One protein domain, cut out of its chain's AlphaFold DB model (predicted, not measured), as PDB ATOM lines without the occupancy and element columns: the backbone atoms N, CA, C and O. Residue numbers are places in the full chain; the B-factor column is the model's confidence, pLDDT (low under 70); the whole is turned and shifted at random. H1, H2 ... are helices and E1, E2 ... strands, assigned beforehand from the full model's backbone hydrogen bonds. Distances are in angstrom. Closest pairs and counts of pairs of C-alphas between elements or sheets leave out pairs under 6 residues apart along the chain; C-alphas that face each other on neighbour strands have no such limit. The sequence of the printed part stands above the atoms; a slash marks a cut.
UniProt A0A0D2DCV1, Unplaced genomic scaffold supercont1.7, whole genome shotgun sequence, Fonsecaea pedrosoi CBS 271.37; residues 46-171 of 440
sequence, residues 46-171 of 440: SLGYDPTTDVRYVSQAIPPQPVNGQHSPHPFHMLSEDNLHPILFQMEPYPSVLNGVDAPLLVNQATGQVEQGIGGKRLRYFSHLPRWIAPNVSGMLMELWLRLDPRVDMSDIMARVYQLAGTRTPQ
ATOM      1  N   SER A  46     -43.860 -16.408  14.541       91.78
ATOM      2  CA  SER A  46     -43.903 -16.335  16.003       91.78
ATOM      3  C   SER A  46     -44.097 -17.726  16.587       91.78
ATOM      4  O   SER A  46     -44.827 -18.537  16.024       91.78
ATOM      5  N   LEU A  47     -43.464 -18.023  17.723       91.79
ATOM      6  CA  LEU A  47     -43.606 -19.334  18.368       91.79
ATOM      7  C   LEU A  47     -45.006 -19.561  18.933       91.79
ATOM      8  O   LEU A  47     -45.466 -20.695  18.952       91.79
ATOM      9  N   GLY A  48     -45.673 -18.493  19.378       92.35
ATOM     10  CA  GLY A  48     -46.956 -18.556  20.085       92.35
ATOM     11  C   GLY A  48     -46.837 -18.888  21.579       92.35
ATOM     12  O   GLY A  48     -47.852 -18.956  22.263       92.35
ATOM     13  N   TYR A  49     -45.620 -19.084  22.089       93.34
ATOM     14  CA  TYR A  49     -45.299 -19.305  23.500       93.34
ATOM     15  C   TYR A  49     -43.837 -18.904  23.767       93.34
ATOM     16  O   TYR A  49     -43.061 -18.757  22.820       93.34
ATOM     17  N   ASP A  50     -43.465 -18.728  25.035       91.24
ATOM     18  CA  ASP A  50     -42.089 -18.417  25.434       91.24
ATOM     19  C   ASP A  50     -41.249 -19.710  25.528       91.24
ATOM     20  O   ASP A  50     -41.529 -20.544  26.395       91.24
ATOM     21  N   PRO A  51     -40.225 -19.906  24.672       89.42
ATOM     22  CA  PRO A  51     -39.387 -21.104  24.695       89.42
ATOM     23  C   PRO A  51     -38.453 -21.184  25.913       89.42
ATOM     24  O   PRO A  51     -37.862 -22.236  26.138       89.42
ATOM     25  N   THR A  52     -38.282 -20.096  26.674       87.95
ATOM     26  CA  THR A  52     -37.465 -20.077  27.901       87.95
ATOM     27  C   THR A  52     -38.216 -20.629  29.111       87.95
ATOM     28  O   THR A  52     -37.604 -21.071  30.084       87.95
ATOM     29  N   THR A  53     -39.544 -20.653  29.031       87.36
ATOM     30  CA  THR A  53     -40.409 -21.313  30.007       87.36
ATOM     31  C   THR A  53     -40.624 -22.772  29.577       87.36
ATOM     32  O   THR A  53     -40.823 -23.024  28.391       87.36
ATOM     33  N   ASP A  54     -40.564 -23.750  30.498       87.84
ATOM     34  CA  ASP A  54     -40.807 -25.190  30.218       87.84
ATOM     35  C   ASP A  54     -42.297 -25.447  29.891       87.84
ATOM     36  O   ASP A  54     -43.026 -26.128  30.619       87.84
ATOM     37  N   VAL A  55     -42.797 -24.830  28.815       93.55
ATOM     38  CA  VAL A  55     -44.178 -24.962  28.349       93.55
ATOM     39  C   VAL A  55     -44.338 -26.337  27.730       93.55
ATOM     40  O   VAL A  55     -43.841 -26.616  26.641       93.55
ATOM     41  N   ARG A  56     -45.096 -27.196  28.409       95.73
ATOM     42  CA  ARG A  56     -45.394 -28.555  27.929       95.73
ATOM     43  C   ARG A  56     -46.675 -28.649  27.115       95.73
ATOM     44  O   ARG A  56     -46.837 -29.599  26.349       95.73
ATOM     45  N   TYR A  57     -47.573 -27.679  27.265       97.34
ATOM     46  CA  TYR A  57     -48.892 -27.673  26.639       97.34
ATOM     47  C   TYR A  57     -49.254 -26.275  26.155       97.34
ATOM     48  O   TYR A  57     -49.057 -25.301  26.877       97.34
ATOM     49  N   VAL A  58     -49.830 -26.192  24.960       97.33
ATOM     50  CA  VAL A  58     -50.429 -24.966  24.430       97.33
ATOM     51  C   VAL A  58     -51.871 -25.266  24.046       97.33
ATOM     52  O   VAL A  58     -52.129 -26.129  23.205       97.33
ATOM     53  N   SER A  59     -52.803 -24.555  24.677       97.05
ATOM     54  CA  SER A  59     -54.236 -24.676  24.409       97.05
ATOM     55  C   SER A  59     -54.657 -23.747  23.274       97.05
ATOM     56  O   SER A  59     -54.354 -22.556  23.304       97.05
ATOM     57  N   GLN A  60     -55.380 -24.277  22.287       95.24
ATOM     58  CA  GLN A  60     -55.903 -23.502  21.159       95.24
ATOM     59  C   GLN A  60     -57.315 -23.970  20.786       95.24
ATOM     60  O   GLN A  60     -57.640 -25.156  20.881       95.24
ATOM     61  N   ALA A  61     -58.149 -23.042  20.315       95.39
ATOM     62  CA  ALA A  61     -59.390 -23.374  19.627       95.39
ATOM     63  C   ALA A  61     -59.093 -24.163  18.338       95.39
ATOM     64  O   ALA A  61     -58.385 -23.692  17.444       95.39
ATOM     65  N   ILE A  62     -59.632 -25.377  18.248       94.44
ATOM     66  CA  ILE A  62     -59.403 -26.283  17.123       94.44
ATOM     67  C   ILE A  62     -60.474 -26.021  16.057       94.44
ATOM     68  O   ILE A  62     -61.657 -26.206  16.347       94.44
ATOM     69  N   PRO A  63     -60.104 -25.596  14.832       93.00
ATOM     70  CA  PRO A  63     -61.091 -25.380  13.783       93.00
ATOM     71  C   PRO A  63     -61.767 -26.709  13.403       93.00
ATOM     72  O   PRO A  63     -61.101 -27.756  13.409       93.00
ATOM     73  N   PRO A  64     -63.063 -26.688  13.032       91.12
ATOM     74  CA  PRO A  64     -63.744 -27.882  12.547       91.12
ATOM     75  C   PRO A  64     -63.048 -28.409  11.294       91.12
ATOM     76  O   PRO A  64     -62.412 -27.647  10.565       91.12
ATOM     77  N   GLN A  65     -63.172 -29.711  11.042       89.91
ATOM     78  CA  GLN A  65     -62.618 -30.335   9.847       89.91
ATOM     79  C   GLN A  65     -63.292 -29.758   8.581       89.91
ATOM     80  O   GLN A  65     -64.506 -29.902   8.430       89.91
ATOM     81  N   PRO A  66     -62.545 -29.127   7.657       88.72
ATOM     82  CA  PRO A  66     -63.060 -28.686   6.361       88.72
ATOM     83  C   PRO A  66     -63.693 -29.822   5.545       88.72
ATOM     84  O   PRO A  66     -63.086 -30.875   5.341       88.72
ATOM     85  N   VAL A  67     -64.896 -29.579   5.018       84.10
ATOM     86  CA  VAL A  67     -65.699 -30.569   4.268       84.10
ATOM     87  C   VAL A  67     -65.116 -30.942   2.901       84.10
ATOM     88  O   VAL A  67     -65.356 -32.030   2.394       84.10
ATOM     89  N   ASN A  68     -64.329 -30.051   2.300       83.56
ATOM     90  CA  ASN A  68     -63.788 -30.190   0.944       83.56
ATOM     91  C   ASN A  68     -62.357 -30.760   0.905       83.56
ATOM     92  O   ASN A  68     -61.737 -30.797  -0.157       83.56
ATOM     93  N   GLY A  69     -61.797 -31.157   2.054       82.56
ATOM     94  CA  GLY A  69     -60.421 -31.652   2.148       82.56
ATOM     95  C   GLY A  69     -59.336 -30.589   1.924       82.56
ATOM     96  O   GLY A  69     -58.167 -30.950   1.770       82.56
ATOM     97  N   GLN A  70     -59.680 -29.294   1.912       88.02
ATOM     98  CA  GLN A  70     -58.711 -28.191   1.885       88.02
ATOM     99  C   GLN A  70     -58.074 -27.970   3.252       88.02
ATOM    100  O   GLN A  70     -58.626 -28.376   4.263       88.02
ATOM    101  N   HIS A  71     -56.929 -27.298   3.309       89.45
ATOM    102  CA  HIS A  71     -56.294 -26.924   4.573       89.45
ATOM    103  C   HIS A  71     -57.228 -26.118   5.483       89.45
ATOM    104  O   HIS A  71     -57.983 -25.275   5.003       89.45
ATOM    105  N   SER A  72     -57.130 -26.316   6.799       93.16
ATOM    106  CA  SER A  72     -57.674 -25.322   7.730       93.16
ATOM    107  C   SER A  72     -56.881 -24.009   7.621       93.16
ATOM    108  O   SER A  72     -55.730 -24.044   7.170       93.16
ATOM    109  N   PRO A  73     -57.430 -22.867   8.072       91.45
ATOM    110  CA  PRO A  73     -56.723 -21.590   8.035       91.45
ATOM    111  C   PRO A  73     -55.327 -21.660   8.669       91.45
ATOM    112  O   PRO A  73     -55.127 -22.329   9.686       91.45
ATOM    113  N   HIS A  74     -54.364 -20.963   8.062       93.00
ATOM    114  CA  HIS A  74     -53.015 -20.773   8.597       93.00
ATOM    115  C   HIS A  74     -52.418 -19.428   8.136       93.00
ATOM    116  O   HIS A  74     -52.847 -18.886   7.109       93.00
ATOM    117  N   PRO A  75     -51.403 -18.884   8.839       93.46
ATOM    118  CA  PRO A  75     -50.867 -17.545   8.550       93.46
ATOM    119  C   PRO A  75     -50.248 -17.395   7.150       93.46
ATOM    120  O   PRO A  75     -50.266 -16.319   6.566       93.46
ATOM    121  N   PHE A  76     -49.736 -18.490   6.585       94.70
ATOM    122  CA  PHE A  76     -49.000 -18.506   5.311       94.70
ATOM    123  C   PHE A  76     -49.838 -18.963   4.101       94.70
ATOM    124  O   PHE A  76     -49.290 -19.509   3.147       94.70
ATOM    125  N   HIS A  77     -51.163 -18.798   4.138       90.81
ATOM    126  CA  HIS A  77     -52.066 -19.224   3.054       90.81
ATOM    127  C   HIS A  77     -51.854 -18.446   1.740       90.81
ATOM    128  O   HIS A  77     -52.199 -18.948   0.676       90.81
ATOM    129  N   MET A  78     -51.247 -17.256   1.808       91.45
ATOM    130  CA  MET A  78     -50.903 -16.411   0.655       91.45
ATOM    131  C   MET A  78     -49.706 -16.915  -0.174       91.45
ATOM    132  O   MET A  78     -49.361 -16.292  -1.177       91.45
ATOM    133  N   LEU A  79     -49.035 -17.989   0.261       92.53
ATOM    134  CA  LEU A  79     -47.896 -18.568  -0.451       92.53
ATOM    135  C   LEU A  79     -48.348 -19.141  -1.803       92.53
ATOM    136  O   LEU A  79     -49.137 -20.087  -1.849       92.53
ATOM    137  N   SER A  80     -47.800 -18.614  -2.893       88.75
ATOM    138  CA  SER A  80     -48.110 -19.021  -4.267       88.75
ATOM    139  C   SER A  80     -46.843 -19.041  -5.129       88.75
ATOM    140  O   SER A  80     -45.775 -18.635  -4.678       88.75
ATOM    141  N   GLU A  81     -46.942 -19.522  -6.371       85.68
ATOM    142  CA  GLU A  81     -45.810 -19.534  -7.315       85.68
ATOM    143  C   GLU A  81     -45.298 -18.113  -7.634       85.68
ATOM    144  O   GLU A  81     -44.097 -17.927  -7.826       85.68
ATOM    145  N   ASP A  82     -46.182 -17.110  -7.575       84.85
ATOM    146  CA  ASP A  82     -45.852 -15.690  -7.768       84.85
ATOM    147  C   ASP A  82     -45.470 -14.965  -6.466       84.85
ATOM    148  O   ASP A  82     -44.862 -13.891  -6.499       84.85
ATOM    149  N   ASN A  83     -45.834 -15.525  -5.312       89.04
ATOM    150  CA  ASN A  83     -45.554 -14.977  -3.988       89.04
ATOM    151  C   ASN A  83     -44.823 -16.025  -3.147       89.04
ATOM    152  O   ASN A  83     -45.420 -16.716  -2.320       89.04
ATOM    153  N   LEU A  84     -43.520 -16.174  -3.395       92.16
ATOM    154  CA  LEU A  84     -42.648 -17.098  -2.673       92.16
ATOM    155  C   LEU A  84     -42.048 -16.432  -1.432       92.16
ATOM    156  O   LEU A  84     -41.462 -15.353  -1.509       92.16
ATOM    157  N   HIS A  85     -42.126 -17.115  -0.291       94.34
ATOM    158  CA  HIS A  85     -41.529 -16.632   0.953       94.34
ATOM    159  C   HIS A  85     -39.987 -16.594   0.860       94.34
ATOM    160  O   HIS A  85     -39.390 -17.614   0.497       94.34
ATOM    161  N   PRO A  86     -39.310 -15.497   1.267       94.27
ATOM    162  CA  PRO A  86     -37.853 -15.343   1.152       94.27
ATOM    163  C   PRO A  86     -37.026 -16.510   1.710       94.27
ATOM    164  O   PRO A  86     -36.094 -16.973   1.059       94.27
ATOM    165  N   ILE A  87     -37.403 -17.060   2.870       93.92
ATOM    166  CA  ILE A  87     -36.721 -18.215   3.496       93.92
ATOM    167  C   ILE A  87     -36.591 -19.458   2.589       93.92
ATOM    168  O   ILE A  87     -35.699 -20.286   2.785       93.92
ATOM    169  N   LEU A  88     -37.447 -19.607   1.570       95.09
ATOM    170  CA  LEU A  88     -37.355 -20.700   0.593       95.09
ATOM    171  C   LEU A  88     -36.080 -20.606  -0.261       95.09
ATOM    172  O   LEU A  88     -35.630 -21.618  -0.792       95.09
ATOM    173  N   PHE A  89     -35.484 -19.416  -0.352       95.43
ATOM    174  CA  PHE A  89     -34.258 -19.152  -1.099       95.43
ATOM    175  C   PHE A  89     -32.998 -19.168  -0.236       95.43
ATOM    176  O   PHE A  89     -31.901 -19.105  -0.779       95.43
ATOM    177  N   GLN A  90     -33.122 -19.283   1.082       94.65
ATOM    178  CA  GLN A  90     -31.968 -19.500   1.946       94.65
ATOM    179  C   GLN A  90     -31.312 -20.849   1.595       94.65
ATOM    180  O   GLN A  90     -32.028 -21.832   1.370       94.65
ATOM    181  N   MET A  91     -29.981 -20.918   1.516       93.06
ATOM    182  CA  MET A  91     -29.283 -22.184   1.238       93.06
ATOM    183  C   MET A  91     -29.047 -22.998   2.510       93.06
ATOM    184  O   MET A  91     -29.497 -24.137   2.605       93.06
ATOM    185  N   GLU A  92     -28.401 -22.395   3.496       90.25
ATOM    186  CA  GLU A  92     -28.134 -22.967   4.808       90.25
ATOM    187  C   GLU A  92     -29.022 -22.301   5.858       90.25
ATOM    188  O   GLU A  92     -29.101 -21.070   5.895       90.25
ATOM    189  N   PRO A  93     -29.695 -23.075   6.726       89.09
ATOM    190  CA  PRO A  93     -30.459 -22.507   7.825       89.09
ATOM    191  C   PRO A  93     -29.553 -21.741   8.792       89.09
ATOM    192  O   PRO A  93     -28.377 -22.069   8.971       89.09
ATOM    193  N   TYR A  94     -30.135 -20.766   9.488       87.46
ATOM    194  CA  TYR A  94     -29.477 -20.155  10.639       87.46
ATOM    195  C   TYR A  94     -29.267 -21.175  11.764       87.46
ATOM    196  O   TYR A  94     -30.087 -22.089  11.918       87.46
ATOM    197  N   PRO A  95     -28.232 -20.990  12.603       85.05
ATOM    198  CA  PRO A  95     -28.180 -21.635  13.904       85.05
ATOM    199  C   PRO A  95     -29.467 -21.317  14.666       85.05
ATOM    200  O   PRO A  95     -29.864 -20.159  14.796       85.05
ATOM    201  N   SER A  96     -30.161 -22.352  15.121       85.27
ATOM    202  CA  SER A  96     -31.435 -22.180  15.804       85.27
ATOM    203  C   SER A  96     -31.226 -22.086  17.306       85.27
ATOM    204  O   SER A  96     -30.678 -22.997  17.924       85.27
ATOM    205  N   VAL A  97     -31.757 -21.026  17.911       84.02
ATOM    206  CA  VAL A  97     -31.872 -20.903  19.375       84.02
ATOM    207  C   VAL A  97     -32.838 -21.930  19.982       84.02
ATOM    208  O   VAL A  97     -32.877 -22.101  21.192       84.02
ATOM    209  N   LEU A  98     -33.614 -22.626  19.145       87.83
ATOM    210  CA  LEU A  98     -34.590 -23.644  19.549       87.83
ATOM    211  C   LEU A  98     -34.007 -25.062  19.530       87.83
ATOM    212  O   LEU A  98     -34.742 -26.035  19.692       87.83
ATOM    213  N   ASN A  99     -32.705 -25.203  19.280       82.08
ATOM    214  CA  ASN A  99     -32.043 -26.498  19.354       82.08
ATOM    215  C   ASN A  99     -32.088 -27.017  20.799       82.08
ATOM    216  O   ASN A  99     -31.724 -26.303  21.727       82.08
ATOM    217  N   GLY A 100     -32.566 -28.250  20.983       83.33
ATOM    218  CA  GLY A 100     -32.782 -28.843  22.309       83.33
ATOM    219  C   GLY A 100     -34.046 -28.366  23.038       83.33
ATOM    220  O   GLY A 100     -34.344 -28.882  24.111       83.33
ATOM    221  N   VAL A 101     -34.811 -27.428  22.469       89.12
ATOM    222  CA  VAL A 101     -36.088 -26.970  23.036       89.12
ATOM    223  C   VAL A 101     -37.224 -27.805  22.463       89.12
ATOM    224  O   VAL A 101     -37.522 -27.722  21.267       89.12
ATOM    225  N   ASP A 102     -37.903 -28.574  23.307       91.58
ATOM    226  CA  ASP A 102     -39.055 -29.362  22.880       91.58
ATOM    227  C   ASP A 102     -40.240 -28.475  22.458       91.58
ATOM    228  O   ASP A 102     -40.465 -27.372  22.961       91.58
ATOM    229  N   ALA A 103     -41.015 -28.961  21.486       95.05
ATOM    230  CA  ALA A 103     -42.269 -28.319  21.106       95.05
ATOM    231  C   ALA A 103     -43.413 -28.846  22.002       95.05
ATOM    232  O   ALA A 103     -43.571 -30.071  22.093       95.05
ATOM    233  N   PRO A 104     -44.223 -27.964  22.626       97.19
ATOM    234  CA  PRO A 104     -45.316 -28.351  23.514       97.19
ATOM    235  C   PRO A 104     -46.356 -29.198  22.792       97.19
ATOM    236  O   PRO A 104     -46.466 -29.175  21.567       97.19
ATOM    237  N   LEU A 105     -47.182 -29.918  23.544       98.10
ATOM    238  CA  LEU A 105     -48.343 -30.611  22.999       98.10
ATOM    239  C   LEU A 105     -49.504 -29.636  22.770       98.10
ATOM    240  O   LEU A 105     -49.771 -28.756  23.585       98.10
ATOM    241  N   LEU A 106     -50.207 -29.816  21.654       98.00
ATOM    242  CA  LEU A 106     -51.424 -29.079  21.330       98.00
ATOM    243  C   LEU A 106     -52.587 -29.635  22.160       98.00
ATOM    244  O   LEU A 106     -52.901 -30.824  22.078       98.00
ATOM    245  N   VAL A 107     -53.239 -28.764  22.920       97.91
ATOM    246  CA  VAL A 107     -54.434 -29.073  23.710       97.91
ATOM    247  C   VAL A 107     -55.638 -28.383  23.082       97.91
ATOM    248  O   VAL A 107     -55.587 -27.208  22.713       97.91
ATOM    249  N   ASN A 108     -56.734 -29.117  22.951       97.44
ATOM    250  CA  ASN A 108     -57.988 -28.560  22.477       97.44
ATOM    251  C   ASN A 108     -58.634 -27.732  23.585       97.44
ATOM    252  O   ASN A 108     -58.999 -28.267  24.630       97.44
ATOM    253  N   GLN A 109     -58.810 -26.434  23.348       96.88
ATOM    254  CA  GLN A 109     -59.389 -25.527  24.339       96.88
ATOM    255  C   GLN A 109     -60.822 -25.911  24.750       96.88
ATOM    256  O   GLN A 109     -61.200 -25.666  25.890       96.88
ATOM    257  N   ALA A 110     -61.606 -26.523  23.857       96.30
ATOM    258  CA  ALA A 110     -62.991 -26.898  24.141       96.30
ATOM    259  C   ALA A 110     -63.111 -28.183  24.977       96.30
ATOM    260  O   ALA A 110     -64.044 -28.311  25.762       96.30
ATOM    261  N   THR A 111     -62.188 -29.139  24.818       96.28
ATOM    262  CA  THR A 111     -62.252 -30.442  25.514       96.28
ATOM    263  C   THR A 111     -61.227 -30.589  26.638       96.28
ATOM    264  O   THR A 111     -61.326 -31.516  27.440       96.28
ATOM    265  N   GLY A 112     -60.213 -29.721  26.689       96.43
ATOM    266  CA  GLY A 112     -59.080 -29.820  27.613       96.43
ATOM    267  C   GLY A 112     -58.153 -31.013  27.347       96.43
ATOM    268  O   GLY A 112     -57.253 -31.273  28.140       96.43
ATOM    269  N   GLN A 113     -58.357 -31.754  26.254       97.19
ATOM    270  CA  GLN A 113     -57.594 -32.959  25.932       97.19
ATOM    271  C   GLN A 113     -56.466 -32.674  24.939       97.19
ATOM    272  O   GLN A 113     -56.557 -31.778  24.098       97.19
ATOM    273  N   VAL A 114     -55.402 -33.480  25.008       97.34
ATOM    274  CA  VAL A 114     -54.321 -33.450  24.015       97.34
ATOM    275  C   VAL A 114     -54.868 -33.885  22.661       97.34
ATOM    276  O   VAL A 114     -55.402 -34.987  22.520       97.34
ATOM    277  N   GLU A 115     -54.685 -33.038  21.653       96.38
ATOM    278  CA  GLU A 115     -55.109 -33.323  20.290       96.38
ATOM    279  C   GLU A 115     -54.338 -34.505  19.701       96.38
ATOM    280  O   GLU A 115     -53.112 -34.626  19.832       96.38
ATOM    281  N   GLN A 116     -55.071 -35.363  18.998       95.16
ATOM    282  CA  GLN A 116     -54.522 -36.541  18.341       95.16
ATOM    283  C   GLN A 116     -54.642 -36.415  16.823       95.16
ATOM    284  O   GLN A 116     -55.655 -35.979  16.274       95.16
ATOM    285  N   GLY A 117     -53.567 -36.789  16.140       92.43
ATOM    286  CA  GLY A 117     -53.520 -36.918  14.694       92.43
ATOM    287  C   GLY A 117     -53.853 -38.327  14.218       92.43
ATOM    288  O   GLY A 117     -54.253 -39.199  14.994       92.43
ATOM    289  N   ILE A 118     -53.605 -38.574  12.930       86.83
ATOM    290  CA  ILE A 118     -53.707 -39.920  12.346       86.83
ATOM    291  C   ILE A 118     -52.872 -40.916  13.167       86.83
ATOM    292  O   ILE A 118     -51.714 -40.654  13.505       86.83
ATOM    293  N   GLY A 119     -53.462 -42.078  13.461       84.56
ATOM    294  CA  GLY A 119     -52.801 -43.165  14.187       84.56
ATOM    295  C   GLY A 119     -52.618 -42.904  15.685       84.56
ATOM    296  O   GLY A 119     -51.775 -43.548  16.303       84.56
ATOM    297  N   GLY A 120     -53.348 -41.944  16.266       90.17
ATOM    298  CA  GLY A 120     -53.293 -41.640  17.701       90.17
ATOM    299  C   GLY A 120     -52.036 -40.878  18.134       90.17
ATOM    300  O   GLY A 120     -51.768 -40.741  19.328       90.17
ATOM    301  N   LYS A 121     -51.237 -40.366  17.185       92.86
ATOM    302  CA  LYS A 121     -50.051 -39.563  17.509       92.86
ATOM    303  C   LYS A 121     -50.488 -38.253  18.168       92.86
ATOM    304  O   LYS A 121     -51.240 -37.487  17.569       92.86
ATOM    305  N   ARG A 122     -49.964 -37.959  19.359       96.80
ATOM    306  CA  ARG A 122     -50.164 -36.664  20.028       96.80
ATOM    307  C   ARG A 122     -49.582 -35.540  19.172       96.80
ATOM    308  O   ARG A 122     -48.431 -35.624  18.732       96.80
ATOM    309  N   LEU A 123     -50.377 -34.509  18.908       97.56
ATOM    310  CA  LEU A 123     -49.946 -33.385  18.086       97.56
ATOM    311  C   LEU A 123     -49.091 -32.423  18.913       97.56
ATOM    312  O   LEU A 123     -49.512 -31.957  19.964       97.56
ATOM    313  N   ARG A 124     -47.899 -32.100  18.407       97.21
ATOM    314  CA  ARG A 124     -47.074 -30.989  18.908       97.21
ATOM    315  C   ARG A 124     -47.609 -29.663  18.380       97.21
ATOM    316  O   ARG A 124     -48.026 -29.626  17.227       97.21
ATOM    317  N   TYR A 125     -47.613 -28.605  19.170       97.43
ATOM    318  CA  TYR A 125     -48.058 -27.274  18.782       97.43
ATOM    319  C   TYR A 125     -47.012 -26.570  17.911       97.43
ATOM    320  O   TYR A 125     -45.829 -26.543  18.239       97.43
ATOM    321  N   PHE A 126     -47.482 -25.983  16.812       96.96
ATOM    322  CA  PHE A 126     -46.715 -25.109  15.932       96.96
ATOM    323  C   PHE A 126     -47.683 -24.067  15.372       96.96
ATOM    324  O   PHE A 126     -48.615 -24.431  14.654       96.96
ATOM    325  N   SER A 127     -47.471 -22.794  15.696       95.09
ATOM    326  CA  SER A 127     -48.357 -21.670  15.343       95.09
ATOM    327  C   SER A 127     -48.637 -21.539  13.838       95.09
ATOM    328  O   SER A 127     -49.701 -21.077  13.425       95.09
ATOM    329  N   HIS A 128     -47.686 -21.955  13.001       95.45
ATOM    330  CA  HIS A 128     -47.744 -21.853  11.546       95.45
ATOM    331  C   HIS A 128     -48.316 -23.091  10.854       95.45
ATOM    332  O   HIS A 128     -48.641 -23.015   9.665       95.45
ATOM    333  N   LEU A 129     -48.424 -24.222  11.561       96.37
ATOM    334  CA  LEU A 129     -49.000 -25.441  11.004       96.37
ATOM    335  C   LEU A 129     -50.520 -25.448  11.199       96.37
ATOM    336  O   LEU A 129     -50.985 -25.428  12.339       96.37
ATOM    337  N   PRO A 130     -51.311 -25.577  10.121       95.73
ATOM    338  CA  PRO A 130     -52.748 -25.771  10.261       95.73
ATOM    339  C   PRO A 130     -53.045 -27.080  11.000       95.73
ATOM    340  O   PRO A 130     -52.324 -28.071  10.861       95.73
ATOM    341  N   ARG A 131     -54.150 -27.117  11.756       94.57
ATOM    342  CA  ARG A 131     -54.635 -28.356  12.385       94.57
ATOM    343  C   ARG A 131     -54.926 -29.435  11.347       94.57
ATOM    344  O   ARG A 131     -54.694 -30.617  11.616       94.57
ATOM    345  N   TRP A 132     -55.449 -29.021  10.200       94.68
ATOM    346  CA  TRP A 132     -55.876 -29.913   9.143       94.68
ATOM    347  C   TRP A 132     -55.149 -29.608   7.832       94.68
ATOM    348  O   TRP A 132     -55.134 -28.470   7.359       94.68
ATOM    349  N   ILE A 133     -54.528 -30.631   7.247       95.25
ATOM    350  CA  ILE A 133     -53.677 -30.522   6.060       95.25
ATOM    351  C   ILE A 133     -54.285 -31.315   4.903       95.25
ATOM    352  O   ILE A 133     -54.580 -32.502   5.026       95.25
ATOM    353  N   ALA A 134     -54.422 -30.670   3.746       92.67
ATOM    354  CA  ALA A 134     -54.893 -31.320   2.534       92.67
ATOM    355  C   ALA A 134     -53.948 -32.462   2.093       92.67
ATOM    356  O   ALA A 134     -52.723 -32.291   2.107       92.67
ATOM    357  N   PRO A 135     -54.462 -33.621   1.633       90.91
ATOM    358  CA  PRO A 135     -53.624 -34.728   1.149       90.91
ATOM    359  C   PRO A 135     -52.792 -34.347  -0.088       90.91
ATOM    360  O   PRO A 135     -51.727 -34.915  -0.359       90.91
ATOM    361  N   ASN A 136     -53.248 -33.355  -0.852       90.40
ATOM    362  CA  ASN A 136     -52.580 -32.812  -2.029       90.40
ATOM    363  C   ASN A 136     -51.721 -31.566  -1.729       90.40
ATOM    364  O   ASN A 136     -51.365 -30.865  -2.671       90.40
ATOM    365  N   VAL A 137     -51.339 -31.319  -0.465       92.85
ATOM    366  CA  VAL A 137     -50.486 -30.174  -0.097       92.85
ATOM    367  C   VAL A 137     -49.263 -30.036  -1.007       92.85
ATOM    368  O   VAL A 137     -48.602 -31.030  -1.353       92.85
ATOM    369  N   SER A 138     -48.983 -28.794  -1.407       92.55
ATOM    370  CA  SER A 138     -47.877 -28.462  -2.299       92.55
ATOM    371  C   SER A 138     -46.529 -28.701  -1.618       92.55
ATOM    372  O   SER A 138     -46.355 -28.461  -0.422       92.55
ATOM    373  N   GLY A 139     -45.536 -29.150  -2.392       93.08
ATOM    374  CA  GLY A 139     -44.171 -29.319  -1.881       93.08
ATOM    375  C   GLY A 139     -43.563 -28.012  -1.368       93.08
ATOM    376  O   GLY A 139     -42.791 -28.033  -0.417       93.08
ATOM    377  N   MET A 140     -43.970 -26.890  -1.960       93.40
ATOM    378  CA  MET A 140     -43.591 -25.533  -1.577       93.40
ATOM    379  C   MET A 140     -44.042 -25.177  -0.157       93.40
ATOM    380  O   MET A 140     -43.224 -24.757   0.659       93.40
ATOM    381  N   LEU A 141     -45.321 -25.390   0.169       95.17
ATOM    382  CA  LEU A 141     -45.861 -25.064   1.489       95.17
ATOM    383  C   LEU A 141     -45.264 -25.962   2.581       95.17
ATOM    384  O   LEU A 141     -44.903 -25.487   3.656       95.17
ATOM    385  N   MET A 142     -45.067 -27.246   2.277       94.40
ATOM    386  CA  MET A 142     -44.365 -28.156   3.186       94.40
ATOM    387  C   MET A 142     -42.915 -27.742   3.425       94.40
ATOM    388  O   MET A 142     -42.410 -27.871   4.538       94.40
ATOM    389  N   GLU A 143     -42.229 -27.294   2.373       94.68
ATOM    390  CA  GLU A 143     -40.861 -26.810   2.484       94.68
ATOM    391  C   GLU A 143     -40.799 -25.552   3.346       94.68
ATOM    392  O   GLU A 143     -39.955 -25.492   4.234       94.68
ATOM    393  N   LEU A 144     -41.726 -24.608   3.161       95.20
ATOM    394  CA  LEU A 144     -41.830 -23.419   4.003       95.20
ATOM    395  C   LEU A 144     -41.955 -23.796   5.482       95.20
ATOM    396  O   LEU A 144     -41.156 -23.347   6.297       95.20
ATOM    397  N   TRP A 145     -42.912 -24.656   5.833       95.29
ATOM    398  CA  TRP A 145     -43.155 -25.021   7.230       95.29
ATOM    399  C   TRP A 145     -41.943 -25.631   7.932       95.29
ATOM    400  O   TRP A 145     -41.723 -25.356   9.110       95.29
ATOM    401  N   LEU A 146     -41.158 -26.432   7.207       93.12
ATOM    402  CA  LEU A 146     -39.940 -27.063   7.719       93.12
ATOM    403  C   LEU A 146     -38.755 -26.096   7.809       93.12
ATOM    404  O   LEU A 146     -37.798 -26.379   8.521       93.12
ATOM    405  N   ARG A 147     -38.794 -24.982   7.071       92.03
ATOM    406  CA  ARG A 147     -37.770 -23.930   7.127       92.03
ATOM    407  C   ARG A 147     -38.052 -22.896   8.210       92.03
ATOM    408  O   ARG A 147     -37.106 -22.330   8.745       92.03
ATOM    409  N   LEU A 148     -39.325 -22.657   8.528       92.84
ATOM    410  CA  LEU A 148     -39.731 -21.702   9.565       92.84
ATOM    411  C   LEU A 148     -39.321 -22.152  10.974       92.84
ATOM    412  O   LEU A 148     -38.909 -21.320  11.775       92.84
ATOM    413  N   ASP A 149     -39.399 -23.454  11.264       92.57
ATOM    414  CA  ASP A 149     -39.051 -24.012  12.574       92.57
ATOM    415  C   ASP A 149     -38.346 -25.373  12.414       92.57
ATOM    416  O   ASP A 149     -38.961 -26.325  11.923       92.57
ATOM    417  N   PRO A 150     -37.070 -25.505  12.832       89.22
ATOM    418  CA  PRO A 150     -36.286 -26.727  12.640       89.22
ATOM    419  C   PRO A 150     -36.776 -27.923  13.466       89.22
ATOM    420  O   PRO A 150     -36.365 -29.053  13.193       89.22
ATOM    421  N   ARG A 151     -37.645 -27.696  14.458       92.21
ATOM    422  CA  ARG A 151     -38.236 -28.755  15.289       92.21
ATOM    423  C   ARG A 151     -39.414 -29.442  14.607       92.21
ATOM    424  O   ARG A 151     -39.828 -30.512  15.054       92.21
ATOM    425  N   VAL A 152     -39.969 -28.834  13.554       93.34
ATOM    426  CA  VAL A 152     -41.039 -29.444  12.761       93.34
ATOM    427  C   VAL A 152     -40.473 -30.632  12.001       93.34
ATOM    428  O   VAL A 152     -39.516 -30.518  11.231       93.34
ATOM    429  N   ASP A 153     -41.129 -31.777  12.149       91.72
ATOM    430  CA  ASP A 153     -40.817 -32.973  11.390       91.72
ATOM    431  C   ASP A 153     -41.898 -33.282  10.361       91.72
ATOM    432  O   ASP A 153     -43.079 -32.952  10.505       91.72
ATOM    433  N   MET A 154     -41.511 -34.053   9.341       91.75
ATOM    434  CA  MET A 154     -42.470 -34.615   8.386       91.75
ATOM    435  C   MET A 154     -43.586 -35.381   9.112       91.75
ATOM    436  O   MET A 154     -44.736 -35.352   8.694       91.75
ATOM    437  N   SER A 155     -43.267 -36.023  10.239       92.53
ATOM    438  CA  SER A 155     -44.245 -36.758  11.039       92.53
ATOM    439  C   SER A 155     -45.307 -35.867  11.703       92.53
ATOM    440  O   SER A 155     -46.382 -36.368  12.023       92.53
ATOM    441  N   ASP A 156     -45.047 -34.580  11.952       95.17
ATOM    442  CA  ASP A 156     -46.054 -33.659  12.510       95.17
ATOM    443  C   ASP A 156     -47.000 -33.153  11.441       95.17
ATOM    444  O   ASP A 156     -48.194 -33.005  11.703       95.17
ATOM    445  N   ILE A 157     -46.463 -32.930  10.241       94.81
ATOM    446  CA  ILE A 157     -47.244 -32.590   9.058       94.81
ATOM    447  C   ILE A 157     -48.152 -33.774   8.709       94.81
ATOM    448  O   ILE A 157     -49.360 -33.611   8.600       94.81
ATOM    449  N   MET A 158     -47.594 -34.986   8.639       93.02
ATOM    450  CA  MET A 158     -48.342 -36.210   8.338       93.02
ATOM    451  C   MET A 158     -49.483 -36.487   9.316       93.02
ATOM    452  O   MET A 158     -50.561 -36.889   8.892       93.02
ATOM    453  N   ALA A 159     -49.271 -36.250  10.612       93.94
ATOM    454  CA  ALA A 159     -50.296 -36.478  11.627       93.94
ATOM    455  C   ALA A 159     -51.515 -35.542  11.481       93.94
ATOM    456  O   ALA A 159     -52.571 -35.839  12.032       93.94
ATOM    457  N   ARG A 160     -51.378 -34.443  10.728       95.10
ATOM    458  CA  ARG A 160     -52.433 -33.455  10.451       95.10
ATOM    459  C   ARG A 160     -53.120 -33.646   9.101       95.10
ATOM    460  O   ARG A 160     -54.079 -32.934   8.815       95.10
ATOM    461  N   VAL A 161     -52.616 -34.539   8.246       93.29
ATOM    462  CA  VAL A 161     -53.195 -34.775   6.915       93.29
ATOM    463  C   VAL A 161     -54.591 -35.390   7.059       93.29
ATOM    464  O   VAL A 161     -54.809 -36.191   7.960       93.29
ATOM    465  N   TYR A 162     -55.545 -35.044   6.191       85.88
ATOM    466  CA  TYR A 162     -56.833 -35.747   6.166       85.88
ATOM    467  C   TYR A 162     -56.673 -37.208   5.763       85.88
ATOM    468  O   TYR A 162     -55.981 -37.533   4.796       85.88
ATOM    469  N   GLN A 163     -57.443 -38.068   6.417       79.77
ATOM    470  CA  GLN A 163     -57.781 -39.373   5.878       79.77
ATOM    471  C   GLN A 163     -59.212 -39.304   5.340       79.77
ATOM    472  O   GLN A 163     -60.169 -39.456   6.094       79.77
ATOM    473  N   LEU A 164     -59.369 -39.020   4.043       75.94
ATOM    474  CA  LEU A 164     -60.687 -39.104   3.408       75.94
ATOM    475  C   LEU A 164     -61.131 -40.570   3.398       75.94
ATOM    476  O   LEU A 164     -60.342 -41.453   3.039       75.94
ATOM    477  N   ALA A 165     -62.386 -40.825   3.773       77.17
ATOM    478  CA  ALA A 165     -62.971 -42.161   3.738       77.17
ATOM    479  C   ALA A 165     -62.810 -42.785   2.340       77.17
ATOM    480  O   ALA A 165     -63.002 -42.119   1.326       77.17
ATOM    481  N   GLY A 166     -62.390 -44.050   2.287       78.28
ATOM    482  CA  GLY A 166     -62.132 -44.762   1.028       78.28
ATOM    483  C   GLY A 166     -60.833 -44.381   0.302       78.28
ATOM    484  O   GLY A 166     -60.490 -45.022  -0.687       78.28
ATOM    485  N   THR A 167     -60.067 -43.395   0.785       79.53
ATOM    486  CA  THR A 167     -58.772 -43.030   0.188       79.53
ATOM    487  C   THR A 167     -57.600 -43.503   1.038       79.53
ATOM    488  O   THR A 167     -57.654 -43.550   2.270       79.53
ATOM    489  N   ARG A 168     -56.491 -43.831   0.373       80.22
ATOM    490  CA  ARG A 168     -55.238 -44.139   1.058       80.22
ATOM    491  C   ARG A 168     -54.515 -42.844   1.415       80.22
ATOM    492  O   ARG A 168     -54.227 -42.037   0.533       80.22
ATOM    493  N   THR A 169     -54.132 -42.695   2.684       81.36
ATOM    494  CA  THR A 169     -53.261 -41.598   3.120       81.36
ATOM    495  C   THR A 169     -51.970 -41.599   2.292       81.36
ATOM    496  O   THR A 169     -51.308 -42.648   2.199       81.36
ATOM    497  N   PRO A 170     -51.582 -40.459   1.686       84.72
ATOM    498  CA  PRO A 170     -50.350 -40.391   0.919       84.72
ATOM    499  C   PRO A 170     -49.157 -40.768   1.797       84.72
ATOM    500  O   PRO A 170     -49.081 -40.412   2.971       84.72
ATOM    501  N   GLN A 171     -48.220 -41.528   1.237       88.32
ATOM    502  CA  GLN A 171     -47.049 -41.978   1.984       88.32
ATOM    503  C   GLN A 171     -46.069 -40.816   2.183       88.32
ATOM    504  O   GLN A 171     -45.989 -39.913   1.349       88.32
TER     505      GLN A 171
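This is residues 46 to 171 of the 440 residues of an uncharacterized protein of Fonsecaea pedrosoi CBS 271.37 (UniProt A0A0D2DCV1). What shape? With little regular structure, loops wind into a compact body, the parallel pair E1 and E2 at one end, H1 and H2 at the other. What builds it? Of 126 printed residues, 27 are in E1, H1, E2, H2 and H3, in that order, a mixed class; the radius of gyration of the C-alphas is 14.9 A, the spans 42 by 38 by 24 A.

Which strands? E1, residues 57 to 60, begins at C-alpha (-48.892, -27.673, 26.639); E2 is residues 105 to 108. Which helices? H1 is residues 86 to 89, H2 139 to 148, H3 154 to 158, ending at C-alpha (-48.342, -36.210, 8.338).

Do strands pair? Parallel neighbours E1 and E2, with H1 between, form a strand-helix-strand unit, its crossover right-handed; N 58 and O 105 are 2.9 A apart. Do helices touch? H1 touches H2, closest C-alphas 88 and 144, 6.2 A; H3 is near H2. In H2 and H3 every O i to N i+4 pair is within hydrogen-bond range.

Which links are long? E1 to H1, H1 to E2 and E2 to H2 are. Any cut? The printed part has no cut, and no printed residue is under 70 in pLDDT.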